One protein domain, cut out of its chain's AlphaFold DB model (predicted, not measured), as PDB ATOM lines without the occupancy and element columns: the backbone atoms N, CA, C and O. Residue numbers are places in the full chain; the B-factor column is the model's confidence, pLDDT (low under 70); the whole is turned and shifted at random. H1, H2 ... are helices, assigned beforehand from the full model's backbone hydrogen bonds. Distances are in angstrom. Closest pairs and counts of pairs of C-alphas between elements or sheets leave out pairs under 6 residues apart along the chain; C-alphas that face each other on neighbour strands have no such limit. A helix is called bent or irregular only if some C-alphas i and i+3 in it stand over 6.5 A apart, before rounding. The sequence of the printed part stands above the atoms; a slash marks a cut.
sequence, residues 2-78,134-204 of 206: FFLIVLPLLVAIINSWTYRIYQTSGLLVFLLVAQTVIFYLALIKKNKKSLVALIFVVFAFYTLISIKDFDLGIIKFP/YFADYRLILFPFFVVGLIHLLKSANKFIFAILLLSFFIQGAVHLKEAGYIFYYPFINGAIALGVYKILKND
ATOM      1  N   PHE A   2     207.659 186.954 168.171       70.19
ATOM      2  CA  PHE A   2     207.076 186.713 166.841       70.19
ATOM      3  C   PHE A   2     208.112 186.705 165.700       70.19
ATOM      4  O   PHE A   2     208.249 185.712 164.995       70.19
ATOM      5  N   PHE A   3     208.951 187.745 165.620       73.75
ATOM      6  CA  PHE A   3     210.018 187.848 164.614       73.75
ATOM      7  C   PHE A   3     211.014 186.669 164.632       73.75
ATOM      8  O   PHE A   3     211.520 186.266 163.593       73.75
ATOM      9  N   LEU A   4     211.258 186.060 165.800       72.12
ATOM     10  CA  LEU A   4     212.176 184.919 165.940       72.12
ATOM     11  C   LEU A   4     211.572 183.595 165.444       72.12
ATOM     12  O   LEU A   4     212.292 182.625 165.270       72.12
ATOM     13  N   ILE A   5     210.260 183.512 165.262       75.12
ATOM     14  CA  ILE A   5     209.605 182.296 164.761       75.12
ATOM     15  C   ILE A   5     209.279 182.463 163.277       75.12
ATOM     16  O   ILE A   5     209.438 181.531 162.498       75.12
ATOM     17  N   VAL A   6     208.897 183.673 162.871       82.75
ATOM     18  CA  VAL A   6     208.519 183.988 161.488       82.75
ATOM     19  C   VAL A   6     209.717 183.941 160.538       82.75
ATOM     20  O   VAL A   6     209.579 183.490 159.409       82.75
ATOM     21  N   LEU A   7     210.908 184.337 160.990       83.00
ATOM     22  CA  LEU A   7     212.097 184.381 160.139       83.00
ATOM     23  C   LEU A   7     212.497 183.018 159.526       83.00
ATOM     24  O   LEU A   7     212.604 182.944 158.303       83.00
ATOM     25  N   PRO A   8     212.680 181.925 160.301       81.06
ATOM     26  CA  PRO A   8     212.970 180.610 159.722       81.06
ATOM     27  C   PRO A   8     211.825 180.069 158.850       81.06
ATOM     28  O   PRO A   8     212.095 179.329 157.907       81.06
ATOM     29  N   LEU A   9     210.568 180.453 159.119       84.06
ATOM     30  CA  LEU A   9     209.423 180.088 158.275       84.06
ATOM     31  C   LEU A   9     209.487 180.777 156.909       84.06
ATOM     32  O   LEU A   9     209.321 180.117 155.890       84.06
ATOM     33  N   LEU A  10     209.777 182.080 156.873       83.00
ATOM     34  CA  LEU A  10     209.921 182.826 155.619       83.00
ATOM     35  C   LEU A  10     211.074 182.286 154.771       83.00
ATOM     36  O   LEU A  10     210.904 182.077 153.574       83.00
ATOM     37  N   VAL A  11     212.223 182.003 155.394       81.31
ATOM     38  CA  VAL A  11     213.379 181.414 154.702       81.31
ATOM     39  C   VAL A  11     213.018 180.050 154.106       81.31
ATOM     40  O   VAL A  11     213.353 179.784 152.954       81.31
ATOM     41  N   ALA A  12     212.282 179.218 154.847       79.75
ATOM     42  CA  ALA A  12     211.797 177.946 154.333       79.75
ATOM     43  C   ALA A  12     210.828 178.120 153.149       79.75
ATOM     44  O   ALA A  12     210.959 177.397 152.172       79.75
ATOM     45  N   ILE A  13     209.889 179.070 153.193       79.69
ATOM     46  CA  ILE A  13     208.893 179.276 152.122       79.69
ATOM     47  C   ILE A  13     209.533 179.804 150.830       79.69
ATOM     48  O   ILE A  13     209.150 179.382 149.743       79.69
ATOM     49  N   ILE A  14     210.507 180.713 150.940       76.62
ATOM     50  CA  ILE A  14     211.192 181.315 149.781       76.62
ATOM     51  C   ILE A  14     212.133 180.307 149.101       76.62
ATOM     52  O   ILE A  14     212.490 180.459 147.935       76.62
ATOM     53  N   ASN A  15     212.540 179.256 149.810       75.62
ATOM     54  CA  ASN A  15     213.436 178.249 149.271       75.62
ATOM     55  C   ASN A  15     212.708 177.335 148.263       75.62
ATOM     56  O   ASN A  15     211.801 176.580 148.624       75.62
ATOM     57  N   SER A  16     213.143 177.365 146.995       72.31
ATOM     58  CA  SER A  16     212.534 176.588 145.907       72.31
ATOM     59  C   SER A  16     212.595 175.071 146.140       72.31
ATOM     60  O   SER A  16     211.754 174.332 145.626       72.31
ATOM     61  N   TRP A  17     213.509 174.591 146.989       72.38
ATOM     62  CA  TRP A  17     213.528 173.196 147.436       72.38
ATOM     63  C   TRP A  17     212.332 172.822 148.295       72.38
ATOM     64  O   TRP A  17     211.748 171.760 148.101       72.38
ATOM     65  N   THR A  18     211.952 173.680 149.237       74.44
ATOM     66  CA  THR A  18     210.817 173.430 150.131       74.44
ATOM     67  C   THR A  18     209.544 173.244 149.333       74.44
ATOM     68  O   THR A  18     208.753 172.356 149.636       74.44
ATOM     69  N   TYR A  19     209.382 174.038 148.273       73.88
ATOM     70  CA  TYR A  19     208.262 173.923 147.351       73.88
ATOM     71  C   TYR A  19     208.262 172.585 146.595       73.88
ATOM     72  O   TYR A  19     207.230 171.923 146.526       73.88
ATOM     73  N   ARG A  20     209.419 172.127 146.101       72.69
ATOM     74  CA  ARG A  20     209.540 170.812 145.442       72.69
ATOM     75  C   ARG A  20     209.257 169.653 146.399       72.69
ATOM     76  O   ARG A  20     208.545 168.728 146.037       72.69
ATOM     77  N   ILE A  21     209.754 169.719 147.637       73.75
ATOM     78  CA  ILE A  21     209.461 168.709 148.667       73.75
ATOM     79  C   ILE A  21     207.969 168.743 149.035       73.75
ATOM     80  O   ILE A  21     207.360 167.690 149.212       73.75
ATOM     81  N   TYR A  22     207.360 169.934 149.101       75.88
ATOM     82  CA  TYR A  22     205.936 170.116 149.399       75.88
ATOM     83  C   TYR A  22     205.035 169.437 148.369       75.88
ATOM     84  O   TYR A  22     204.064 168.791 148.755       75.88
ATOM     85  N   GLN A  23     205.383 169.533 147.083       72.81
ATOM     86  CA  GLN A  23     204.642 168.874 146.003       72.81
ATOM     87  C   GLN A  23     204.587 167.346 146.154       72.81
ATOM     88  O   GLN A  23     203.704 166.711 145.585       72.81
ATOM     89  N   THR A  24     205.501 166.753 146.927       70.25
ATOM     90  CA  THR A  24     205.595 165.300 147.112       70.25
ATOM     91  C   THR A  24     205.156 164.843 148.505       70.25
ATOM     92  O   THR A  24     204.524 163.799 148.635       70.25
ATOM     93  N   SER A  25     205.477 165.589 149.570       78.56
ATOM     94  CA  SER A  25     205.098 165.227 150.942       78.56
ATOM     95  C   SER A  25     205.000 166.439 151.869       78.56
ATOM     96  O   SER A  25     206.003 166.981 152.341       78.56
ATOM     97  N   GLY A  26     203.766 166.811 152.221       81.38
ATOM     98  CA  GLY A  26     203.503 167.862 153.209       81.38
ATOM     99  C   GLY A  26     204.029 167.525 154.610       81.38
ATOM    100  O   GLY A  26     204.523 168.411 155.308       81.38
ATOM    101  N   LEU A  27     204.001 166.243 155.006       84.31
ATOM    102  CA  LEU A  27     204.542 165.789 156.292       84.31
ATOM    103  C   LEU A  27     206.057 166.010 156.366       84.31
ATOM    104  O   LEU A  27     206.554 166.519 157.370       84.31
ATOM    105  N   LEU A  28     206.790 165.671 155.300       81.88
ATOM    106  CA  LEU A  28     208.240 165.857 155.257       81.88
ATOM    107  C   LEU A  28     208.611 167.343 155.350       81.88
ATOM    108  O   LEU A  28     209.504 167.705 156.114       81.88
ATOM    109  N   VAL A  29     207.884 168.217 154.648       83.44
ATOM    110  CA  VAL A  29     208.070 169.672 154.770       83.44
ATOM    111  C   VAL A  29     207.812 170.145 156.191       83.44
ATOM    112  O   VAL A  29     208.638 170.868 156.744       83.44
ATOM    113  N   PHE A  30     206.710 169.717 156.807       86.38
ATOM    114  CA  PHE A  30     206.400 170.081 158.186       86.38
ATOM    115  C   PHE A  30     207.530 169.681 159.145       86.38
ATOM    116  O   PHE A  30     207.974 170.507 159.942       86.38
ATOM    117  N   LEU A  31     208.050 168.456 159.023       86.44
ATOM    118  CA  LEU A  31     209.158 167.962 159.845       86.44
ATOM    119  C   LEU A  31     210.438 168.789 159.651       86.44
ATOM    120  O   LEU A  31     211.067 169.189 160.632       86.44
ATOM    121  N   LEU A  32     210.803 169.098 158.406       85.06
ATOM    122  CA  LEU A  32     212.004 169.873 158.081       85.06
ATOM    123  C   LEU A  32     211.906 171.333 158.535       85.06
ATOM    124  O   LEU A  32     212.863 171.900 159.071       85.06
ATOM    125  N   VAL A  33     210.738 171.950 158.362       87.69
ATOM    126  CA  VAL A  33     210.464 173.309 158.837       87.69
ATOM    127  C   VAL A  33     210.474 173.347 160.363       87.69
ATOM    128  O   VAL A  33     211.139 174.208 160.941       87.69
ATOM    129  N   ALA A  34     209.825 172.387 161.028       85.75
ATOM    130  CA  ALA A  34     209.843 172.279 162.483       85.75
ATOM    131  C   ALA A  34     211.278 172.138 163.009       85.75
ATOM    132  O   ALA A  34     211.683 172.895 163.892       85.75
ATOM    133  N   GLN A  35     212.087 171.251 162.417       82.62
ATOM    134  CA  GLN A  35     213.508 171.117 162.752       82.62
ATOM    135  C   GLN A  35     214.284 172.418 162.554       82.62
ATOM    136  O   GLN A  35     215.101 172.763 163.404       82.62
ATOM    137  N   THR A  36     214.015 173.160 161.475       87.19
ATOM    138  CA  THR A  36     214.653 174.459 161.202       87.19
ATOM    139  C   THR A  36     214.329 175.473 162.296       87.19
ATOM    140  O   THR A  36     215.229 176.124 162.825       87.19
ATOM    141  N   VAL A  37     213.052 175.588 162.680       85.31
ATOM    142  CA  VAL A  37     212.596 176.494 163.745       85.31
ATOM    143  C   VAL A  37     213.221 176.106 165.084       85.31
ATOM    144  O   VAL A  37     213.755 176.960 165.788       85.31
ATOM    145  N   ILE A  38     213.198 174.819 165.429       82.50
ATOM    146  CA  ILE A  38     213.771 174.277 166.669       82.50
ATOM    147  C   ILE A  38     215.273 174.551 166.724       82.50
ATOM    148  O   ILE A  38     215.760 175.082 167.724       82.50
ATOM    149  N   PHE A  39     215.992 174.264 165.638       80.19
ATOM    150  CA  PHE A  39     217.417 174.546 165.509       80.19
ATOM    151  C   PHE A  39     217.698 176.043 165.678       80.19
ATOM    152  O   PHE A  39     218.484 176.420 166.545       80.19
ATOM    153  N   TYR A  40     216.995 176.908 164.945       82.25
ATOM    154  CA  TYR A  40     217.142 178.363 165.029       82.25
ATOM    155  C   TYR A  40     216.868 178.915 166.437       82.25
ATOM    156  O   TYR A  40     217.626 179.738 166.958       82.25
ATOM    157  N   LEU A  41     215.828 178.424 167.110       79.69
ATOM    158  CA  LEU A  41     215.533 178.808 168.488       79.69
ATOM    159  C   LEU A  41     216.633 178.356 169.458       79.69
ATOM    160  O   LEU A  41     216.969 179.122 170.363       79.69
ATOM    161  N   ALA A  42     217.237 177.177 169.247       76.50
ATOM    162  CA  ALA A  42     218.404 176.709 170.005       76.50
ATOM    163  C   ALA A  42     219.611 177.653 169.877       76.50
ATOM    164  O   ALA A  42     220.416 177.773 170.806       76.50
ATOM    165  N   LEU A  43     219.756 178.299 168.715       75.75
ATOM    166  CA  LEU A  43     220.852 179.225 168.435       75.75
ATOM    167  C   LEU A  43     220.698 180.539 169.195       75.75
ATOM    168  O   LEU A  43     221.674 181.061 169.733       75.75
ATOM    169  N   ILE A  44     219.478 181.070 169.251       73.56
ATOM    170  CA  ILE A  44     219.214 182.388 169.837       73.56
ATOM    171  C   ILE A  44     218.971 182.304 171.339       73.56
ATOM    172  O   ILE A  44     219.511 183.106 172.104       73.56
ATOM    173  N   LYS A  45     218.159 181.342 171.788       70.50
ATOM    174  CA  LYS A  45     217.854 181.166 173.208       70.50
ATOM    175  C   LYS A  45     218.866 180.197 173.812       70.50
ATOM    176  O   LYS A  45     218.769 178.988 173.651       70.50
ATOM    177  N   LYS A  46     219.833 180.736 174.564       63.75
ATOM    178  CA  LYS A  46     220.859 179.940 175.266       63.75
ATOM    179  C   LYS A  46     220.281 178.973 176.318       63.75
ATOM    180  O   LYS A  46     220.966 178.020 176.683       63.75
ATOM    181  N   ASN A  47     219.044 179.185 176.776       58.38
ATOM    182  CA  ASN A  47     218.388 178.357 177.792       58.38
ATOM    183  C   ASN A  47     217.668 177.146 177.169       58.38
ATOM    184  O   ASN A  47     216.994 177.283 176.152       58.38
ATOM    185  N   LYS A  48     217.745 175.984 177.839       69.25
ATOM    186  CA  LYS A  48     217.094 174.701 177.472       69.25
ATOM    187  C   LYS A  48     217.649 173.981 176.226       69.25
ATOM    188  O   LYS A  48     216.931 173.195 175.612       69.25
ATOM    189  N   LYS A  49     218.934 174.166 175.893       70.50
ATOM    190  CA  LYS A  49     219.594 173.493 174.751       70.50
ATOM    191  C   LYS A  49     219.377 171.974 174.715       70.50
ATOM    192  O   LYS A  49     219.108 171.443 173.648       70.50
ATOM    193  N   SER A  50     219.426 171.289 175.861       69.62
ATOM    194  CA  SER A  50     219.253 169.828 175.933       69.62
ATOM    195  C   SER A  50     217.854 169.361 175.525       69.62
ATOM    196  O   SER A  50     217.721 168.364 174.825       69.62
ATOM    197  N   LEU A  51     216.807 170.101 175.906       72.12
ATOM    198  CA  LEU A  51     215.433 169.794 175.498       72.12
ATOM    199  C   LEU A  51     215.253 170.022 173.993       72.12
ATOM    200  O   LEU A  51     214.657 169.204 173.303       72.12
ATOM    201  N   VAL A  52     215.812 171.119 173.481       72.00
ATOM    202  CA  VAL A  52     215.782 171.444 172.051       72.00
ATOM    203  C   VAL A  52     216.542 170.392 171.234       72.00
ATOM    204  O   VAL A  52     216.070 169.986 170.175       72.00
ATOM    205  N   ALA A  53     217.661 169.886 171.759       69.75
ATOM    206  CA  ALA A  53     218.410 168.772 171.183       69.75
ATOM    207  C   ALA A  53     217.585 167.487 171.125       69.75
ATOM    208  O   ALA A  53     217.535 166.841 170.084       69.75
ATOM    209  N   LEU A  54     216.921 167.135 172.229       73.62
ATOM    210  CA  LEU A  54     216.087 165.941 172.306       73.62
ATOM    211  C   LEU A  54     214.956 165.998 171.275       73.62
ATOM    212  O   LEU A  54     214.773 165.055 170.513       73.62
ATOM    213  N   ILE A  55     214.248 167.128 171.198       77.81
ATOM    214  CA  ILE A  55     213.169 167.336 170.223       77.81
ATOM    215  C   ILE A  55     213.715 167.271 168.787       77.81
ATOM    216  O   ILE A  55     213.100 166.646 167.925       77.81
ATOM    217  N   PHE A  56     214.883 167.870 168.526       74.81
ATOM    218  CA  PHE A  56     215.537 167.792 167.219       74.81
ATOM    219  C   PHE A  56     215.858 166.343 166.830       74.81
ATOM    220  O   PHE A  56     215.538 165.932 165.719       74.81
ATOM    221  N   VAL A  57     216.429 165.556 167.748       75.62
ATOM    222  CA  VAL A  57     216.746 164.139 167.517       75.62
ATOM    223  C   VAL A  57     215.480 163.338 167.227       75.62
ATOM    224  O   VAL A  57     215.455 162.588 166.255       75.62
ATOM    225  N   VAL A  58     214.413 163.532 168.008       78.25
ATOM    226  CA  VAL A  58     213.122 162.865 167.775       78.25
ATOM    227  C   VAL A  58     212.602 163.182 166.372       78.25
ATOM    228  O   VAL A  58     212.298 162.266 165.608       78.25
ATOM    229  N   PHE A  59     212.572 164.458 165.975       77.69
ATOM    230  CA  PHE A  59     212.130 164.819 164.630       77.69
ATOM    231  C   PHE A  59     213.058 164.303 163.531       77.69
ATOM    232  O   PHE A  59     212.568 163.971 162.451       77.69
ATOM    233  N   ALA A  60     214.370 164.230 163.770       75.25
ATOM    234  CA  ALA A  60     215.326 163.677 162.817       75.25
ATOM    235  C   ALA A  60     215.052 162.186 162.567       75.25
ATOM    236  O   ALA A  60     215.042 161.753 161.417       75.25
ATOM    237  N   PHE A  61     214.725 161.425 163.618       79.75
ATOM    238  CA  PHE A  61     214.277 160.036 163.488       79.75
ATOM    239  C   PHE A  61     212.982 159.915 162.679       79.75
ATOM    240  O   PHE A  61     212.918 159.106 161.757       79.75
ATOM    241  N   TYR A  62     211.973 160.746 162.953       79.75
ATOM    242  CA  TYR A  62     210.738 160.744 162.158       79.75
ATOM    243  C   TYR A  62     210.982 161.112 160.691       79.75
ATOM    244  O   TYR A  62     210.409 160.499 159.795       79.75
ATOM    245  N   THR A  63     211.886 162.057 160.435       79.38
ATOM    246  CA  THR A  63     212.281 162.451 159.077       79.38
ATOM    247  C   THR A  63     212.947 161.296 158.339       79.38
ATOM    248  O   THR A  63     212.616 161.038 157.189       79.38
ATOM    249  N   LEU A  64     213.824 160.546 159.011       76.06
ATOM    250  CA  LEU A  64     214.446 159.347 158.445       76.06
ATOM    251  C   LEU A  64     213.423 158.284 158.043       76.06
ATOM    252  O   LEU A  64     213.573 157.672 156.987       76.06
ATOM    253  N   ILE A  65     212.387 158.084 158.860       78.19
ATOM    254  CA  ILE A  65     211.298 157.151 158.552       78.19
ATOM    255  C   ILE A  65     210.526 157.645 157.324       78.19
ATOM    256  O   ILE A  65     210.385 156.897 156.364       78.19
ATOM    257  N   SER A  66     210.102 158.912 157.307       75.81
ATOM    258  CA  SER A  66     209.320 159.471 156.196       75.81
ATOM    259  C   SER A  66     210.078 159.541 154.869       75.81
ATOM    260  O   SER A  66     209.456 159.449 153.817       75.81
ATOM    261  N   ILE A  67     211.407 159.693 154.888       72.25
ATOM    262  CA  ILE A  67     212.213 159.710 153.658       72.25
ATOM    263  C   ILE A  67     212.281 158.318 153.007       72.25
ATOM    264  O   ILE A  67     212.445 158.227 151.792       72.25
ATOM    265  N   LYS A  68     212.144 157.227 153.774       67.12
ATOM    266  CA  LYS A  68     212.207 155.861 153.228       67.12
ATOM    267  C   LYS A  68     211.115 155.593 152.184       67.12
ATOM    268  O   LYS A  68     211.366 154.856 151.235       67.12
ATOM    269  N   ASP A  69     209.957 156.224 152.350       63.06
ATOM    270  CA  ASP A  69     208.787 156.072 151.477       63.06
ATOM    271  C   ASP A  69     208.668 157.210 150.443       63.06
ATOM    272  O   ASP A  69     207.688 157.294 149.705       63.06
ATOM    273  N   PHE A  70     209.653 158.112 150.389       66.12
ATOM    274  CA  PHE A  70     209.647 159.273 149.506       66.12
ATOM    275  C   PHE A  70     210.259 158.931 148.142       66.12
ATOM    276  O   PHE A  70     211.386 158.433 148.067       66.12
ATOM    277  N   ASP A  71     209.562 159.259 147.049       63.12
ATOM    278  CA  ASP A  71     210.124 159.128 145.703       63.12
ATOM    279  C   ASP A  71     211.186 160.209 145.450       63.12
ATOM    280  O   ASP A  71     210.912 161.345 145.054       63.12
ATOM    281  N   LEU A  72     212.443 159.827 145.672       60.62
ATOM    282  CA  LEU A  72     213.623 160.653 145.409       60.62
ATOM    283  C   LEU A  72     213.761 161.027 143.924       60.62
ATOM    284  O   LEU A  72     214.476 161.971 143.593       60.62
ATOM    285  N   GLY A  73     213.042 160.327 143.037       55.34
ATOM    286  CA  GLY A  73     212.922 160.602 141.612       55.34
ATOM    287  C   GLY A  73     212.435 162.007 141.273       55.34
ATOM    288  O   GLY A  73     212.805 162.542 140.233       55.34
ATOM    289  N   ILE A  74     211.669 162.634 142.164       56.62
ATOM    290  CA  ILE A  74     211.074 163.960 141.945       56.62
ATOM    291  C   ILE A  74     212.077 165.090 142.253       56.62
ATOM    292  O   ILE A  74     211.954 166.207 141.752       56.62
ATOM    293  N   ILE A  75     213.127 164.781 143.022       56.84
ATOM    294  CA  ILE A  75     214.255 165.680 143.322       56.84
ATOM    295  C   ILE A  75     215.476 165.312 142.448       56.84
ATOM    296  O   ILE A  75     216.532 165.938 142.551       56.84
ATOM    297  N   LYS A  76     215.347 164.316 141.551       52.81
ATOM    298  CA  LYS A  76     216.441 163.882 140.675       52.81
ATOM    299  C   LYS A  76     216.943 165.026 139.816       52.81
ATOM    300  O   LYS A  76     216.233 165.570 138.974       52.81
ATOM    301  N   PHE A  77     218.241 165.239 139.929       53.00
ATOM    302  CA  PHE A  77     219.045 165.780 138.853       53.00
ATOM    303  C   PHE A  77     220.066 164.710 138.472       53.00
ATOM    304  O   PHE A  77     220.552 164.003 139.359       53.00
ATOM    305  N   PRO A  78     220.348 164.526 137.171       42.50
ATOM    306  CA  PRO A  78     221.149 163.412 136.681       42.50
ATOM    307  C   PRO A  78     222.531 163.429 137.338       42.50
ATOM    308  O   PRO A  78     223.379 164.260 137.016       42.50
ATOM    309  N   TYR A 134     220.811 174.151 146.029       67.94
ATOM    310  CA  TYR A 134     220.101 174.696 147.184       67.94
ATOM    311  C   TYR A 134     219.920 176.214 147.062       67.94
ATOM    312  O   TYR A 134     218.902 176.769 147.463       67.94
ATOM    313  N   PHE A 135     220.916 176.891 146.490       71.88
ATOM    314  CA  PHE A 135     220.895 178.335 146.310       71.88
ATOM    315  C   PHE A 135     220.419 178.775 144.918       71.88
ATOM    316  O   PHE A 135     220.273 179.973 144.732       71.88
ATOM    317  N   ALA A 136     220.179 177.862 143.969       68.81
ATOM    318  CA  ALA A 136     220.026 178.128 142.531       68.81
ATOM    319  C   ALA A 136     219.347 179.469 142.172       68.81
ATOM    320  O   ALA A 136     220.026 180.386 141.710       68.81
ATOM    321  N   ASP A 137     218.049 179.611 142.446       68.12
ATOM    322  CA  ASP A 137     217.250 180.760 141.987       68.12
ATOM    323  C   ASP A 137     217.483 182.042 142.808       68.12
ATOM    324  O   ASP A 137     217.243 183.151 142.336       68.12
ATOM    325  N   TYR A 138     217.991 181.911 144.037       71.56
ATOM    326  CA  TYR A 138     218.117 183.018 144.993       71.56
ATOM    327  C   TYR A 138     219.535 183.169 145.547       71.56
ATOM    328  O   TYR A 138     219.733 183.732 146.627       71.56
ATOM    329  N   ARG A 139     220.545 182.684 144.816       76.12
ATOM    330  CA  ARG A 139     221.930 182.583 145.298       76.12
ATOM    331  C   ARG A 139     222.475 183.933 145.714       76.12
ATOM    332  O   ARG A 139     223.085 184.035 146.769       76.12
ATOM    333  N   LEU A 140     222.205 184.973 144.931       78.56
ATOM    334  CA  LEU A 140     222.686 186.325 145.208       78.56
ATOM    335  C   LEU A 140     222.123 186.913 146.508       78.56
ATOM    336  O   LEU A 140     222.780 187.745 147.120       78.56
ATOM    337  N   ILE A 141     220.944 186.465 146.949       81.12
ATOM    338  CA  ILE A 141     220.274 186.984 148.147       81.12
ATOM    339  C   ILE A 141     220.546 186.071 149.346       81.12
ATOM    340  O   ILE A 141     221.007 186.528 150.388       81.12
ATOM    341  N   LEU A 142     220.298 184.767 149.211       82.50
ATOM    342  CA  LEU A 142     220.386 183.814 150.319       82.50
ATOM    343  C   LEU A 142     221.830 183.470 150.700       82.50
ATOM    344  O   LEU A 142     222.103 183.226 151.875       82.50
ATOM    345  N   PHE A 143     222.763 183.456 149.743       85.19
ATOM    346  CA  PHE A 143     224.150 183.071 150.015       85.19
ATOM    347  C   PHE A 143     224.884 184.077 150.920       85.19
ATOM    348  O   PHE A 143     225.495 183.631 151.891       85.19
ATOM    349  N   PRO A 144     224.797 185.411 150.717       88.81
ATOM    350  CA  PRO A 144     225.366 186.370 151.666       88.81
ATOM    351  C   PRO A 144     224.828 186.195 153.092       88.81
ATOM    352  O   PRO A 144     225.606 186.168 154.047       88.81
ATOM    353  N   PHE A 145     223.513 185.997 153.248       90.38
ATOM    354  CA  PHE A 145     222.914 185.736 154.559       90.38
ATOM    355  C   PHE A 145     223.425 184.434 155.174       90.38
ATOM    356  O   PHE A 145     223.787 184.409 156.350       90.38
ATOM    357  N   PHE A 146     223.522 183.370 154.378       88.81
ATOM    358  CA  PHE A 146     224.112 182.110 154.811       88.81
ATOM    359  C   PHE A 146     225.549 182.299 155.320       88.81
ATOM    360  O   PHE A 146     225.869 181.835 156.413       88.81
ATOM    361  N   VAL A 147     226.395 183.028 154.582       90.00
ATOM    362  CA  VAL A 147     227.792 183.300 154.962       90.00
ATOM    363  C   VAL A 147     227.872 184.082 156.275       90.00
ATOM    364  O   VAL A 147     228.611 183.687 157.178       90.00
ATOM    365  N   VAL A 148     227.082 185.148 156.433       89.31
ATOM    366  CA  VAL A 148     227.053 185.944 157.676       89.31
ATOM    367  C   VAL A 148     226.590 185.107 158.869       89.31
ATOM    368  O   VAL A 148     227.169 185.201 159.960       89.31
ATOM    369  N   GLY A 149     225.573 184.269 158.665       87.81
ATOM    370  CA  GLY A 149     225.104 183.313 159.660       87.81
ATOM    371  C   GLY A 149     226.199 182.328 160.050       87.81
ATOM    372  O   GLY A 149     226.489 182.168 161.234       87.81
ATOM    373  N   LEU A 150     226.871 181.729 159.065       87.31
ATOM    374  CA  LEU A 150     227.938 180.755 159.273       87.31
ATOM    375  C   LEU A 150     229.122 181.351 160.045       87.31
ATOM    376  O   LEU A 150     229.557 180.757 161.028       87.31
ATOM    377  N   ILE A 151     229.573 182.561 159.700       86.75
ATOM    378  CA  ILE A 151     230.621 183.276 160.449       86.75
ATOM    379  C   ILE A 151     230.228 183.441 161.924       86.75
ATOM    380  O   ILE A 151     231.045 183.209 162.816       86.75
ATOM    381  N   HIS A 152     228.976 183.803 162.205       84.38
ATOM    382  CA  HIS A 152     228.485 183.926 163.578       84.38
ATOM    383  C   HIS A 152     228.425 182.587 164.318       84.38
ATOM    384  O   HIS A 152     228.804 182.524 165.492       84.38
ATOM    385  N   LEU A 153     227.981 181.516 163.651       81.50
ATOM    386  CA  LEU A 153     227.978 180.167 164.223       81.50
ATOM    387  C   LEU A 153     229.403 179.759 164.623       81.50
ATOM    388  O   LEU A 153     229.610 179.340 165.765       81.50
ATOM    389  N   LEU A 154     230.378 179.968 163.729       80.94
ATOM    390  CA  LEU A 154     231.790 179.643 163.950       80.94
ATOM    391  C   LEU A 154     232.401 180.470 165.093       80.94
ATOM    392  O   LEU A 154     233.026 179.903 165.988       80.94
ATOM    393  N   LYS A 155     232.163 181.790 165.124       78.62
ATOM    394  CA  LYS A 155     232.659 182.683 166.190       78.62
ATOM    395  C   LYS A 155     232.105 182.337 167.570       78.62
ATOM    396  O   LYS A 155     232.782 182.534 168.572       78.62
ATOM    397  N   SER A 156     230.878 181.823 167.640       68.56
ATOM    398  CA  SER A 156     230.229 181.519 168.920       68.56
ATOM    399  C   SER A 156     230.754 180.257 169.621       68.56
ATOM    400  O   SER A 156     230.292 179.960 170.724       68.56
ATOM    401  N   ALA A 157     231.674 179.505 168.989       60.00
ATOM    402  CA  ALA A 157     232.261 178.251 169.490       60.00
ATOM    403  C   ALA A 157     231.222 177.276 170.078       60.00
ATOM    404  O   ALA A 157     231.479 176.527 171.026       60.00
ATOM    405  N   ASN A 158     230.000 177.300 169.546       69.75
ATOM    406  CA  ASN A 158     228.880 176.588 170.133       69.75
ATOM    407  C   ASN A 158     228.972 175.121 169.697       69.75
ATOM    408  O   ASN A 158     228.408 174.721 168.682       69.75
ATOM    409  N   LYS A 159     229.724 174.330 170.478       70.69
ATOM    410  CA  LYS A 159     230.014 172.895 170.269       70.69
ATOM    411  C   LYS A 159     228.778 172.081 169.874       70.69
ATOM    412  O   LYS A 159     228.865 171.158 169.076       70.69
ATOM    413  N   PHE A 160     227.617 172.474 170.392       70.06
ATOM    414  CA  PHE A 160     226.318 171.889 170.074       70.06
ATOM    415  C   PHE A 160     225.958 171.945 168.577       70.06
ATOM    416  O   PHE A 160     225.453 170.980 168.018       70.06
ATOM    417  N   ILE A 161     226.253 173.060 167.913       68.56
ATOM    418  CA  ILE A 161     225.944 173.293 166.494       68.56
ATOM    419  C   ILE A 161     226.826 172.421 165.612       68.56
ATOM    420  O   ILE A 161     226.344 171.793 164.676       68.56
ATOM    421  N   PHE A 162     228.116 172.363 165.946       70.31
ATOM    422  CA  PHE A 162     229.059 171.484 165.271       70.31
ATOM    423  C   PHE A 162     228.667 170.020 165.435       70.31
ATOM    424  O   PHE A 162     228.734 169.274 164.468       70.31
ATOM    425  N   ALA A 163     228.192 169.619 166.618       71.31
ATOM    426  CA  ALA A 163     227.689 168.268 166.834       71.31
ATOM    427  C   ALA A 163     226.469 167.952 165.951       71.31
ATOM    428  O   ALA A 163     226.416 166.869 165.381       71.31
ATOM    429  N   ILE A 164     225.528 168.891 165.780       70.81
ATOM    430  CA  ILE A 164     224.374 168.714 164.879       70.81
ATOM    431  C   ILE A 164     224.817 168.626 163.417       70.81
ATOM    432  O   ILE A 164     224.389 167.714 162.717       70.81
ATOM    433  N   LEU A 165     225.692 169.528 162.961       74.69
ATOM    434  CA  LEU A 165     226.231 169.491 161.599       74.69
ATOM    435  C   LEU A 165     226.941 168.156 161.329       74.69
ATOM    436  O   LEU A 165     226.672 167.513 160.319       74.69
ATOM    437  N   LEU A 166     227.815 167.726 162.247       74.81
ATOM    438  CA  LEU A 166     228.518 166.448 162.152       74.81
ATOM    439  C   LEU A 166     227.534 165.282 162.142       74.81
ATOM    440  O   LEU A 166     227.687 164.377 161.332       74.81
ATOM    441  N   LEU A 167     226.506 165.302 162.991       73.38
ATOM    442  CA  LEU A 167     225.492 164.253 163.022       73.38
ATOM    443  C   LEU A 167     224.721 164.178 161.698       73.38
ATOM    444  O   LEU A 167     224.590 163.087 161.151       73.38
ATOM    445  N   SER A 168     224.280 165.312 161.144       72.31
ATOM    446  CA  SER A 168     223.660 165.371 159.811       72.31
ATOM    447  C   SER A 168     224.592 164.818 158.728       72.31
ATOM    448  O   SER A 168     224.155 164.045 157.876       72.31
ATOM    449  N   PHE A 169     225.884 165.149 158.802       72.88
ATOM    450  CA  PHE A 169     226.921 164.656 157.894       72.88
ATOM    451  C   PHE A 169     227.086 163.129 157.994       72.88
ATOM    452  O   PHE A 169     227.062 162.416 156.990       72.88
ATOM    453  N   PHE A 170     227.179 162.598 159.217       72.75
ATOM    454  CA  PHE A 170     227.288 161.162 159.475       72.75
ATOM    455  C   PHE A 170     226.056 160.394 159.000       72.75
ATOM    456  O   PHE A 170     226.202 159.375 158.320       72.75
ATOM    457  N   ILE A 171     224.858 160.888 159.325       72.62
ATOM    458  CA  ILE A 171     223.588 160.275 158.929       72.62
ATOM    459  C   ILE A 171     223.480 160.235 157.404       72.62
ATOM    460  O   ILE A 171     223.167 159.181 156.858       72.62
ATOM    461  N   GLN A 172     223.819 161.315 156.698       72.50
ATOM    462  CA  GLN A 172     223.797 161.307 155.236       72.50
ATOM    463  C   GLN A 172     224.710 160.235 154.634       72.50
ATOM    464  O   GLN A 172     224.308 159.531 153.710       72.50
ATOM    465  N   GLY A 173     225.958 160.131 155.097       68.06
ATOM    466  CA  GLY A 173     226.879 159.145 154.532       68.06
ATOM    467  C   GLY A 173     226.430 157.703 154.819       68.06
ATOM    468  O   GLY A 173     226.600 156.811 153.977       68.06
ATOM    469  N   ALA A 174     225.817 157.476 155.986       70.69
ATOM    470  CA  ALA A 174     225.330 156.170 156.418       70.69
ATOM    471  C   ALA A 174     224.055 155.736 155.675       70.69
ATOM    472  O   ALA A 174     223.972 154.601 155.193       70.69
ATOM    473  N   VAL A 175     223.073 156.630 155.547       68.94
ATOM    474  CA  VAL A 175     221.775 156.309 154.949       68.94
ATOM    475  C   VAL A 175     221.906 156.321 153.426       68.94
ATOM    476  O   VAL A 175     222.418 157.260 152.823       68.94
ATOM    477  N   HIS A 176     221.466 155.242 152.774       60.06
ATOM    478  CA  HIS A 176     221.566 155.104 151.321       60.06
ATOM    479  C   HIS A 176     220.487 155.912 150.590       60.06
ATOM    480  O   HIS A 176     219.630 155.356 149.915       60.06
ATOM    481  N   LEU A 177     220.551 157.233 150.710       59.22
ATOM    482  CA  LEU A 177     219.695 158.148 149.969       59.22
ATOM    483  C   LEU A 177     220.524 158.717 148.832       59.22
ATOM    484  O   LEU A 177     221.097 159.803 148.937       59.22
ATOM    485  N   LYS A 178     220.651 157.924 147.758       52.22
ATOM    486  CA  LYS A 178     221.162 158.455 146.494       52.22
ATOM    487  C   LYS A 178     220.297 159.672 146.165       52.22
ATOM    488  O   LYS A 178     219.082 159.551 146.135       52.22
ATOM    489  N   GLU A 179     220.934 160.829 145.999       55.44
ATOM    490  CA  GLU A 179     220.306 162.046 145.459       55.44
ATOM    491  C   GLU A 179     219.440 162.864 146.448       55.44
ATOM    492  O   GLU A 179     218.937 163.914 146.067       55.44
ATOM    493  N   ALA A 180     219.361 162.483 147.734       57.97
ATOM    494  CA  ALA A 180     218.592 163.212 148.768       57.97
ATOM    495  C   ALA A 180     219.402 163.666 149.992       57.97
ATOM    496  O   ALA A 180     218.831 164.145 150.972       57.97
ATOM    497  N   GLY A 181     220.731 163.509 149.967       58.34
ATOM    498  CA  GLY A 181     221.589 163.773 151.130       58.34
ATOM    499  C   GLY A 181     221.423 165.176 151.728       58.34
ATOM    500  O   GLY A 181     221.483 165.357 152.940       58.34
ATOM    501  N   TYR A 182     221.085 166.146 150.885       64.81
ATOM    502  CA  TYR A 182     220.860 167.546 151.237       64.81
ATOM    503  C   TYR A 182     219.682 167.774 152.203       64.81
ATOM    504  O   TYR A 182     219.657 168.792 152.897       64.81
ATOM    505  N   ILE A 183     218.731 166.831 152.302       72.38
ATOM    506  CA  ILE A 183     217.597 166.919 153.238       72.38
ATOM    507  C   ILE A 183     218.095 167.000 154.691       72.38
ATOM    508  O   ILE A 183     217.531 167.736 155.496       72.38
ATOM    509  N   PHE A 184     219.208 166.337 155.022       73.19
ATOM    510  CA  PHE A 184     219.781 166.392 156.373       73.19
ATOM    511  C   PHE A 184     220.494 167.709 156.686       73.19
ATOM    512  O   PHE A 184     220.657 168.054 157.860       73.19
ATOM    513  N   TYR A 185     220.898 168.464 155.661       75.88
ATOM    514  CA  TYR A 185     221.457 169.807 155.824       75.88
ATOM    515  C   TYR A 185     220.394 170.896 155.812       75.88
ATOM    516  O   TYR A 185     220.667 172.003 156.272       75.88
ATOM    517  N   TYR A 186     219.188 170.602 155.328       80.25
ATOM    518  CA  TYR A 186     218.126 171.589 155.179       80.25
ATOM    519  C   TYR A 186     217.866 172.410 156.462       80.25
ATOM    520  O   TYR A 186     217.859 173.643 156.365       80.25
ATOM    521  N   PRO A 187     217.730 171.810 157.668       81.44
ATOM    522  CA  PRO A 187     217.521 172.584 158.894       81.44
ATOM    523  C   PRO A 187     218.709 173.475 159.255       81.44
ATOM    524  O   PRO A 187     218.533 174.590 159.746       81.44
ATOM    525  N   PHE A 188     219.924 172.989 158.989       84.06
ATOM    526  CA  PHE A 188     221.152 173.724 159.254       84.06
ATOM    527  C   PHE A 188     221.284 174.931 158.322       84.06
ATOM    528  O   PHE A 188     221.510 176.041 158.799       84.06
ATOM    529  N   ILE A 189     221.111 174.737 157.011       84.56
ATOM    530  CA  ILE A 189     221.304 175.805 156.024       84.56
ATOM    531  C   ILE A 189     220.243 176.896 156.200       84.56
ATOM    532  O   ILE A 189     220.600 178.066 156.343       84.56
ATOM    533  N   ASN A 190     218.957 176.533 156.287       86.31
ATOM    534  CA  ASN A 190     217.890 177.518 156.505       86.31
ATOM    535  C   ASN A 190     218.039 178.216 157.865       86.31
ATOM    536  O   ASN A 190     217.827 179.424 157.972       86.31
ATOM    537  N   GLY A 191     218.452 177.484 158.905       85.88
ATOM    538  CA  GLY A 191     218.730 178.063 160.217       85.88
ATOM    539  C   GLY A 191     219.903 179.045 160.205       85.88
ATOM    540  O   GLY A 191     219.834 180.088 160.857       85.88
ATOM    541  N   ALA A 192     220.956 178.751 159.440       87.75
ATOM    542  CA  ALA A 192     222.098 179.641 159.248       87.75
ATOM    543  C   ALA A 192     221.706 180.903 158.464       87.75
ATOM    544  O   ALA A 192     222.058 182.001 158.888       87.75
ATOM    545  N   ILE A 193     220.921 180.773 157.389       88.56
ATOM    546  CA  ILE A 193     220.376 181.920 156.644       88.56
ATOM    547  C   ILE A 193     219.533 182.800 157.568       88.56
ATOM    548  O   ILE A 193     219.777 184.002 157.657       88.56
ATOM    549  N   ALA A 194     218.586 182.209 158.306       88.81
ATOM    550  CA  ALA A 194     217.756 182.939 159.261       88.81
ATOM    551  C   ALA A 194     218.621 183.659 160.309       88.81
ATOM    552  O   ALA A 194     218.395 184.829 160.605       88.81
ATOM    553  N   LEU A 195     219.667 183.011 160.833       87.44
ATOM    554  CA  LEU A 195     220.591 183.662 161.762       87.44
ATOM    555  C   LEU A 195     221.327 184.842 161.120       87.44
ATOM    556  O   LEU A 195     221.470 185.877 161.767       87.44
ATOM    557  N   GLY A 196     221.779 184.705 159.876       87.75
ATOM    558  CA  GLY A 196     222.436 185.781 159.140       87.75
ATOM    559  C   GLY A 196     221.528 186.990 158.940       87.75
ATOM    560  O   GLY A 196     221.922 188.104 159.281       87.75
ATOM    561  N   VAL A 197     220.292 186.763 158.486       89.31
ATOM    562  CA  VAL A 197     219.278 187.821 158.343       89.31
ATOM    563  C   VAL A 197     219.011 188.490 159.692       89.31
ATOM    564  O   VAL A 197     219.055 189.713 159.799       89.31
ATOM    565  N   TYR A 198     218.802 187.701 160.750       88.69
ATOM    566  CA  TYR A 198     218.591 188.228 162.098       88.69
ATOM    567  C   TYR A 198     219.755 189.093 162.577       88.69
ATOM    568  O   TYR A 198     219.535 190.134 163.188       88.69
ATOM    569  N   LYS A 199     220.992 188.670 162.307       86.44
ATOM    570  CA  LYS A 199     222.188 189.399 162.722       86.44
ATOM    571  C   LYS A 199     222.364 190.708 161.977       86.44
ATOM    572  O   LYS A 199     222.675 191.694 162.629       86.44
ATOM    573  N   ILE A 200     222.103 190.742 160.676       87.31
ATOM    574  CA  ILE A 200     222.151 191.986 159.899       87.31
ATOM    575  C   ILE A 200     221.081 192.959 160.393       87.31
ATOM    576  O   ILE A 200     221.402 194.092 160.719       87.31
ATOM    577  N   LEU A 201     219.839 192.497 160.557       86.31
ATOM    578  CA  LEU A 201     218.734 193.352 161.005       86.31
ATOM    579  C   LEU A 201     218.860 193.803 162.466       86.31
ATOM    580  O   LEU A 201     218.283 194.813 162.856       86.31
ATOM    581  N   LYS A 202     219.579 193.045 163.303       79.69
ATOM    582  CA  LYS A 202     219.862 193.437 164.689       79.69
ATOM    583  C   LYS A 202     221.099 194.342 164.798       79.69
ATOM    584  O   LYS A 202     221.147 195.133 165.733       79.69
ATOM    585  N   ASN A 203     222.062 194.243 163.877       60.19
ATOM    586  CA  ASN A 203     223.297 195.042 163.890       60.19
ATOM    587  C   ASN A 203     223.073 196.553 163.705       60.19
ATOM    588  O   ASN A 203     224.017 197.306 163.900       60.19
ATOM    589  N   ASP A 204     221.847 197.008 163.440       45.56
ATOM    590  CA  ASP A 204     221.468 198.424 163.557       45.56
ATOM    591  C   ASP A 204     221.264 198.891 165.019       45.56
ATOM    592  O   ASP A 204     220.805 200.010 165.252       45.56
TER     593      ASP A 204
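AT A GLANCE: This is residues 2 to 78 and 134 to 204 of the 206 residues of an uncharacterized protein of Candidatus Woesebacteria bacterium RBG_13_46_13 (UniProt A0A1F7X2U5). A helical hairpin, H3 folding back into H4, forms one side of this model; H8 starts beside H3 and runs away from the hairpin, H1 packs on both H3 and H8, and the kinked H5 crosses H8. H6 runs beside H4 across a gap, and the short H2 and H7 lie between longer helices. The printed part has 148 residues with eight named helices, H1 to H8 in chain order, and no named strand; the class is all helix. It is compact, with a radius of gyration of the C-alphas of 14.8 A and spans of 44 by 34 by 26 A.

IN THESE COORDINATES: Find C-alpha 2 at (207.076, 186.713, 166.841); from there H1, residues 2 to 14, runs 18.4 A. H2 is residues 16 to 22. H3, residues 26 to 44, covers 27.1 A, and H4, residues 49 to 68, covers 28.8 A. After the cut, look for C-alpha 134 at (220.101, 174.696, 147.184), where H5 begins; it is residues 134 to 155, 24.1 A. H5 is irregular, with C-alphas 134 and 137 8.5 A apart, and has a kink of 99 degrees near residue 141. H6 is residues 159 to 174, 22.2 A, and H7 residues 181 to 184. H8, residues 186 to 204, runs 28.3 A to C-alpha 204 at (221.468, 198.424, 163.557).

HOW THE PARTS SIT: Begin at the hub, H3, which touches H1, H2, H4 and H8. H3 and H4 are a helical hairpin, a shallow tilt of 21 degrees, opposite ways, closest at the C-alphas of Ala 42 and Lys 49, 5.9 A. With residues 32 to 40 alone, H3 touches H8 at a steep tilt of 43 degrees, the same way; the C-alphas of Thr 36 and Pro 187 come closest, 4.1 A. H1 touches H8 at Pro 8 and Ala 194, their closest C-alphas, 5.3 A apart. H5 touches H8, only just about perpendicular at 72 degrees; their closest C-alphas, of Gly 149 and Gly 196, are 3.7 A apart. H4 and H6 are near each other, with 11 pairs of C-alphas within 10 A. H6 touches H7 at Gln 172 and Gly 181, their closest C-alphas, 5.3 A apart. H1 and H4 are apart. Every O i to N i+4 pair is within hydrogen-bond range in H2, H3 and H6; the counts are 7 of 9 in H1, 15 of 16 in H4, 13 of 18 in H5 and 14 of 15 in H8, and H7 is too short for such a pair.

THE WHOLE: The two C-alphas farthest apart, of Asp 69 and Asp 204, are 45.8 A apart. Residues 79 to 133 are not printed, and C-alphas 78 and 134 stand 15.5 A apart across this cut. Of the links that are printed whole, none is long. Mean pLDDT of the printed part is 75.2; look for values under 70 at residues 68 to 78 and 175 to 182, among others.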